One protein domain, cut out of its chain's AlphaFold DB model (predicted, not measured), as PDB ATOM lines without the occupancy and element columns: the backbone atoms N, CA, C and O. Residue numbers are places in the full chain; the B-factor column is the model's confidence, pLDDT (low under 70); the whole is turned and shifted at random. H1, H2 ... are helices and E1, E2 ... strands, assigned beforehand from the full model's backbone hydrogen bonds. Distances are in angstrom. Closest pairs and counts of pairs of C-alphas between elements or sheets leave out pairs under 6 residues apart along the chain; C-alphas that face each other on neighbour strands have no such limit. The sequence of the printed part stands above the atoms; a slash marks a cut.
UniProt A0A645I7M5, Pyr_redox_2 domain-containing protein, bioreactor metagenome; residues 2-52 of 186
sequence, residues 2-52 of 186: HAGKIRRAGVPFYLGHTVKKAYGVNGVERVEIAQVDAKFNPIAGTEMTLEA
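This is residues 2 to 52 of the 186 residues of the protein "Pyr_redox_2 domain-containing protein" of bioreactor metagenome (UniProt A0A645I7M5). A small antiparallel sheet of three side-by-side strands, E1, E2 and E3, has one short helix, H1, set off from it on an arm of chain; residues 4 to 10, of which 4 to 8 belong to H1, stick out free. The loop of residues 24 to 29 lies beyond one end of the strands, and the longer loop of residues 36 to 47 joins E2 to E3 beyond the other. The 51 printed residues hold H1, E1, E2 and E3 in that order along the chain, with sheet order E1 - E2 - E3, and the class is mixed, helices and strands, with under half of the residues, 24, in named elements. The whole is loose, with a radius of gyration of the C-alphas of 12.9 A, and flat, spanning 33 by 32 by 15 A.

Find C-alpha 2 at (475.920, 356.203, 357.179); from there H1 runs through residues 2 to 8, 10.3 A from first to last C-alpha. Go on to C-alpha 17 at (481.662, 349.076, 373.972), where E1 begins; it takes residues 17 to 23 and is 17.4 A long. E2 takes residues 30 to 35 and is 16.9 A long. E3 takes residues 48 to 51, 10.3 A long, and ends at C-alpha 51 at (469.796, 338.317, 372.772).

Look first at the sheet, a meander, each strand the antiparallel neighbour of the one before. E1 and E2 form a hairpin, with 154 degrees between their directions; the C-alphas of His 17 and Gln 35 face each other at 4.2 A. Across this pair, N 20 and O 32 are 2.8 A apart and N 34 and O 18 are 3.0 A apart, within hydrogen-bond range. E2 and E3 are the second hairpin, at 150 degrees, and the C-alphas of Glu 32 and Thr 49 face each other at 4.4 A. Here N 31 and O 50 are within hydrogen-bond range at 2.8 A, as are N 48 and O 33 at 2.9 A. E2 is the inner strand; E1 and E3 are edge strands. H1 is not on the sheet, with 0 pairs of C-alphas within 10 A, and is apart from E2 and from E3. In H1 every O i to N i+4 pair is within hydrogen-bond range.

The two C-alphas farthest apart are those of Gly 4 and Val 25, at 35.3 A. The printed part runs from residue 2 to 52 and has no cut. The link from E2 to E3, 12 residues, is long; those from H1 to E1, 8 residues, and from E1 to E2, 6 residues, are short. The mean pLDDT of the printed part is 95.9, that of H1 is 89, and no printed residue is under 70.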
ATOM      1  N   HIS A   2     476.495 357.512 356.816       80.31
ATOM      2  CA  HIS A   2     475.920 356.203 357.179       80.31
ATOM      3  C   HIS A   2     475.303 356.116 358.590       80.31
ATOM      4  O   HIS A   2     474.128 355.778 358.712       80.31
ATOM      5  N   ALA A   3     476.023 356.521 359.646       84.25
ATOM      6  CA  ALA A   3     475.521 356.442 361.028       84.25
ATOM      7  C   ALA A   3     474.193 357.198 361.249       84.25
ATOM      8  O   ALA A   3     473.316 356.740 361.974       84.25
ATOM      9  N   GLY A   4     473.996 358.328 360.559       87.81
ATOM     10  CA  GLY A   4     472.752 359.098 360.635       87.81
ATOM     11  C   GLY A   4     471.532 358.364 360.065       87.81
ATOM     12  O   GLY A   4     470.430 358.559 360.574       87.81
ATOM     13  N   LYS A   5     471.711 357.515 359.040       92.50
ATOM     14  CA  LYS A   5     470.636 356.670 358.490       92.50
ATOM     15  C   LYS A   5     470.226 355.602 359.504       92.50
ATOM     16  O   LYS A   5     469.048 355.489 359.813       92.50
ATOM     17  N   ILE A   6     471.213 354.909 360.070       93.62
ATOM     18  CA  ILE A   6     471.017 353.857 361.077       93.62
ATOM     19  C   ILE A   6     470.340 354.432 362.336       93.62
ATOM     20  O   ILE A   6     469.359 353.877 362.818       93.62
ATOM     21  N   ARG A   7     470.768 355.617 362.797       92.62
ATOM     22  CA  ARG A   7     470.133 356.313 363.929       92.62
ATOM     23  C   ARG A   7     468.666 356.657 363.670       92.62
ATOM     24  O   ARG A   7     467.838 356.483 364.554       92.62
ATOM     25  N   ARG A   8     468.323 357.147 362.470       94.31
ATOM     26  CA  ARG A   8     466.922 357.443 362.107       94.31
ATOM     27  C   ARG A   8     466.053 356.192 361.999       94.31
ATOM     28  O   ARG A   8     464.850 356.299 362.185       94.31
ATOM     29  N   ALA A   9     466.654 355.038 361.725       96.06
ATOM     30  CA  ALA A   9     465.965 353.752 361.732       96.06
ATOM     31  C   ALA A   9     465.704 353.213 363.154       96.06
ATOM     32  O   ALA A   9     465.154 352.128 363.291       96.06
ATOM     33  N   GLY A  10     466.094 353.943 364.210       94.94
ATOM     34  CA  GLY A  10     465.862 353.537 365.599       94.94
ATOM     35  C   GLY A  10     466.794 352.429 366.091       94.94
ATOM     36  O   GLY A  10     466.549 351.861 367.150       94.94
ATOM     37  N   VAL A  11     467.864 352.124 365.349       95.12
ATOM     38  CA  VAL A  11     468.839 351.104 365.748       95.12
ATOM     39  C   VAL A  11     469.662 351.617 366.943       95.12
ATOM     40  O   VAL A  11     470.226 352.715 366.852       95.12
ATOM     41  N   PRO A  12     469.753 350.859 368.053       93.56
ATOM     42  CA  PRO A  12     470.553 351.239 369.216       93.56
ATOM     43  C   PRO A  12     472.051 351.333 368.905       93.56
ATOM     44  O   PRO A  12     472.594 350.526 368.152       93.56
ATOM     45  N   PHE A  13     472.734 352.293 369.532       94.69
ATOM     46  CA  PHE A  13     474.189 352.439 369.460       94.69
ATOM     47  C   PHE A  13     474.803 352.313 370.850       94.69
ATOM     48  O   PHE A  13     474.519 353.126 371.730       94.69
ATOM     49  N   TYR A  14     475.712 351.356 371.007       95.25
ATOM     50  CA  TYR A  14     476.542 351.198 372.199       95.25
ATOM     51  C   TYR A  14     477.957 351.693 371.888       95.25
ATOM     52  O   TYR A  14     478.847 350.927 371.526       95.25
ATOM     53  N   LEU A  15     478.155 353.013 371.947       95.00
ATOM     54  CA  LEU A  15     479.468 353.623 371.707       95.00
ATOM     55  C   LEU A  15     480.414 353.318 372.872       95.00
ATOM     56  O   LEU A  15     479.977 353.269 374.018       95.00
ATOM     57  N   GLY A  16     481.703 353.113 372.588       96.19
ATOM     58  CA  GLY A  16     482.680 352.768 373.625       96.19
ATOM     59  C   GLY A  16     482.412 351.412 374.280       96.19
ATOM     60  O   GLY A  16     482.696 351.252 375.460       96.19
ATOM     61  N   HIS A  17     481.840 350.460 373.538       97.31
ATOM     62  CA  HIS A  17     481.662 349.076 373.972       97.31
ATOM     63  C   HIS A  17     482.375 348.119 373.012       97.31
ATOM     64  O   HIS A  17     482.595 348.447 371.845       97.31
ATOM     65  N   THR A  18     482.698 346.922 373.492       97.12
ATOM     66  CA  THR A  18     483.197 345.809 372.675       97.12
ATOM     67  C   THR A  18     482.459 344.518 373.009       97.12
ATOM     68  O   THR A  18     481.903 344.378 374.101       97.12
ATOM     69  N   VAL A  19     482.472 343.562 372.080       96.81
ATOM     70  CA  VAL A  19     482.008 342.196 372.340       96.81
ATOM     71  C   VAL A  19     483.027 341.500 373.233       96.81
ATOM     72  O   VAL A  19     484.198 341.388 372.879       96.81
ATOM     73  N   LYS A  20     482.576 341.023 374.394       96.44
ATOM     74  CA  LYS A  20     483.404 340.291 375.356       96.44
ATOM     75  C   LYS A  20     483.265 338.783 375.172       96.44
ATOM     76  O   LYS A  20     484.273 338.079 375.200       96.44
ATOM     77  N   LYS A  21     482.035 338.285 374.990       96.88
ATOM     78  CA  LYS A  21     481.733 336.859 374.768       96.88
ATOM     79  C   LYS A  21     480.481 336.678 373.913       96.88
ATOM     80  O   LYS A  21     479.555 337.477 374.000       96.88
ATOM     81  N   ALA A  22     480.431 335.591 373.151       97.56
ATOM     82  CA  ALA A  22     479.213 335.080 372.531       97.56
ATOM     83  C   ALA A  22     478.867 333.724 373.164       97.56
ATOM     84  O   ALA A  22     479.765 332.933 373.458       97.56
ATOM     85  N   TYR A  23     477.582 333.473 373.395       97.81
ATOM     86  CA  TYR A  23     477.061 332.259 374.015       97.81
ATOM     87  C   TYR A  23     476.121 331.529 373.057       97.81
ATOM     88  O   TYR A  23     475.340 332.174 372.358       97.81
ATOM     89  N   GLY A  24     476.161 330.199 373.102       96.75
ATOM     90  CA  GLY A  24     475.245 329.293 372.409       96.75
ATOM     91  C   GLY A  24     475.944 327.983 372.030       96.75
ATOM     92  O   GLY A  24     477.169 327.883 372.133       96.75
ATOM     93  N   VAL A  25     475.170 326.952 371.676       96.50
ATOM     94  CA  VAL A  25     475.714 325.605 371.384       96.50
ATOM     95  C   VAL A  25     475.870 325.374 369.883       96.50
ATOM     96  O   VAL A  25     476.947 325.011 369.424       96.50
ATOM     97  N   ASN A  26     474.800 325.603 369.119       95.94
ATOM     98  CA  ASN A  26     474.762 325.360 367.668       95.94
ATOM     99  C   ASN A  26     474.815 326.657 366.839       95.94
ATOM    100  O   ASN A  26     474.793 326.615 365.614       95.94
ATOM    101  N   GLY A  27     474.852 327.804 367.510       96.12
ATOM    102  CA  GLY A  27     474.813 329.145 366.940       96.12
ATOM    103  C   GLY A  27     474.902 330.171 368.064       96.12
ATOM    104  O   GLY A  27     474.954 329.788 369.233       96.12
ATOM    105  N   VAL A  28     474.944 331.459 367.727       97.81
ATOM    106  CA  VAL A  28     474.854 332.505 368.751       97.81
ATOM    107  C   VAL A  28     473.411 332.552 369.253       97.81
ATOM    108  O   VAL A  28     472.473 332.431 368.476       97.81
ATOM    109  N   GLU A  29     473.240 332.677 370.560       98.06
ATOM    110  CA  GLU A  29     471.947 332.902 371.217       98.06
ATOM    111  C   GLU A  29     471.990 334.201 372.031       98.06
ATOM    112  O   GLU A  29     471.003 334.926 372.149       98.06
ATOM    113  N   ARG A  30     473.163 334.517 372.595       98.00
ATOM    114  CA  ARG A  30     473.398 335.730 373.378       98.00
ATOM    115  C   ARG A  30     474.802 336.274 373.168       98.00
ATOM    116  O   ARG A  30     475.748 335.522 372.942       98.00
ATOM    117  N   VAL A  31     474.959 337.580 373.337       98.19
ATOM    118  CA  VAL A  31     476.241 338.288 373.257       98.19
ATOM    119  C   VAL A  31     476.409 339.154 374.495       98.19
ATOM    120  O   VAL A  31     475.557 339.981 374.800       98.19
ATOM    121  N   GLU A  32     477.513 338.978 375.209       98.19
ATOM    122  CA  GLU A  32     477.931 339.869 376.288       98.19
ATOM    123  C   GLU A  32     478.844 340.950 375.719       98.19
ATOM    124  O   GLU A  32     479.891 340.655 375.132       98.19
ATOM    125  N   ILE A  33     478.447 342.204 375.910       98.25
ATOM    126  CA  ILE A  33     479.254 343.384 375.604       98.25
ATOM    127  C   ILE A  33     479.678 344.072 376.901       98.25
ATOM    128  O   ILE A  33     479.009 343.933 377.921       98.25
ATOM    129  N   ALA A  34     480.771 344.828 376.862       98.50
ATOM    130  CA  ALA A  34     481.256 345.627 377.989       98.50
ATOM    131  C   ALA A  34     481.748 346.990 377.500       98.50
ATOM    132  O   ALA A  34     482.191 347.102 376.353       98.50
ATOM    133  N   GLN A  35     481.704 348.010 378.361       98.44
ATOM    134  CA  GLN A  35     482.354 349.290 378.077       98.44
ATOM    135  C   GLN A  35     483.867 349.104 377.965       98.44
ATOM    136  O   GLN A  35     484.432 348.210 378.598       98.44
ATOM    137  N   VAL A  36     484.528 349.958 377.186       98.31
ATOM    138  CA  VAL A  36     485.987 349.982 377.061       98.31
ATOM    139  C   VAL A  36     486.580 351.311 377.517       98.31
ATOM    140  O   VAL A  36     485.969 352.368 377.358       98.31
ATOM    141  N   ASP A  37     487.784 351.255 378.084       97.56
ATOM    142  CA  ASP A  37     488.549 352.440 378.468       97.56
ATOM    143  C   ASP A  37     489.232 353.120 377.260       97.56
ATOM    144  O   ASP A  37     489.122 352.689 376.110       97.56
ATOM    145  N   ALA A  38     489.985 354.194 377.516       96.62
ATOM    146  CA  ALA A  38     490.725 354.926 376.482       96.62
ATOM    147  C   ALA A  38     491.827 354.102 375.781       96.62
ATOM    148  O   ALA A  38     492.361 354.532 374.761       96.62
ATOM    149  N   LYS A  39     492.189 352.939 376.331       96.19
ATOM    150  CA  LYS A  39     493.137 351.978 375.758       96.19
ATOM    151  C   LYS A  39     492.425 350.764 375.150       96.19
ATOM    152  O   LYS A  39     493.093 349.798 374.799       96.19
ATOM    153  N   PHE A  40     491.100 350.824 375.005       94.50
ATOM    154  CA  PHE A  40     490.243 349.756 374.495       94.50
ATOM    155  C   PHE A  40     490.189 348.489 375.369       94.50
ATOM    156  O   PHE A  40     489.792 347.429 374.888       94.50
ATOM    157  N   ASN A  41     490.528 348.576 376.660       97.19
ATOM    158  CA  ASN A  41     490.368 347.448 377.581       97.19
ATOM    159  C   ASN A  41     488.930 347.377 378.111       97.19
ATOM    160  O   ASN A  41     488.403 348.417 378.518       97.19
ATOM    161  N   PRO A  42     488.306 346.185 378.183       97.62
ATOM    162  CA  PRO A  42     487.004 346.017 378.824       97.62
ATOM    163  C   PRO A  42     487.013 346.448 380.297       97.62
ATOM    164  O   PRO A  42     487.887 346.046 381.066       97.62
ATOM    165  N   ILE A  43     486.008 347.225 380.703       98.19
ATOM    166  CA  ILE A  43     485.819 347.689 382.080       98.19
ATOM    167  C   ILE A  43     484.953 346.668 382.824       98.19
ATOM    168  O   ILE A  43     483.767 346.506 382.528       98.19
ATOM    169  N   ALA A  44     485.541 345.983 383.803       97.00
ATOM    170  CA  ALA A  44     484.829 344.997 384.612       97.00
ATOM    171  C   ALA A  44     483.642 345.628 385.362       97.00
ATOM    172  O   ALA A  44     483.755 346.723 385.913       97.00
ATOM    173  N   GLY A  45     482.513 344.922 385.404       97.75
ATOM    174  CA  GLY A  45     481.270 345.382 386.026       97.75
ATOM    175  C   GLY A  45     480.362 346.195 385.098       97.75
ATOM    176  O   GLY A  45     479.287 346.607 385.525       97.75
ATOM    177  N   THR A  46     480.767 346.430 383.845       98.25
ATOM    178  CA  THR A  46     479.950 347.123 382.828       98.25
ATOM    179  C   THR A  46     479.308 346.169 381.822       98.25
ATOM    180  O   THR A  46     478.781 346.602 380.797       98.25
ATOM    181  N   GLU A  47     479.378 344.867 382.088       98.19
ATOM    182  CA  GLU A  47     478.862 343.842 381.199       98.19
ATOM    183  C   GLU A  47     477.339 343.913 381.078       98.19
ATOM    184  O   GLU A  47     476.609 344.000 382.066       98.19
ATOM    185  N   MET A  48     476.850 343.791 379.850       97.56
ATOM    186  CA  MET A  48     475.436 343.584 379.568       97.56
ATOM    187  C   MET A  48     475.267 342.516 378.496       97.56
ATOM    188  O   MET A  48     476.101 342.371 377.603       97.56
ATOM    189  N   THR A  49     474.176 341.761 378.591       98.00
ATOM    190  CA  THR A  49     473.864 340.693 377.638       98.00
ATOM    191  C   THR A  49     472.757 341.130 376.690       98.00
ATOM    192  O   THR A  49     471.754 341.702 377.116       98.00
ATOM    193  N   LEU A  50     472.949 340.845 375.408       97.62
ATOM    194  CA  LEU A  50     471.992 341.037 374.329       97.62
ATOM    195  C   LEU A  50     471.580 339.665 373.788       97.62
ATOM    196  O   LEU A  50     472.440 338.816 373.564       97.62
ATOM    197  N   GLU A  51     470.288 339.452 373.562       97.69
ATOM    198  CA  GLU A  51     469.796 338.317 372.772       97.69
ATOM    199  C   GLU A  51     470.119 338.588 371.295       97.69
ATOM    200  O   GLU A  51     469.797 339.661 370.778       97.69
ATOM    201  N   ALA A  52     470.797 337.653 370.632       96.50
ATOM    202  CA  ALA A  52     471.154 337.765 369.220       96.50
ATOM    203  C   ALA A  52     471.448 336.384 368.634       96.50
ATOM    204  O   ALA A  52     472.061 335.554 369.297       96.50
TER     205      ALA A  52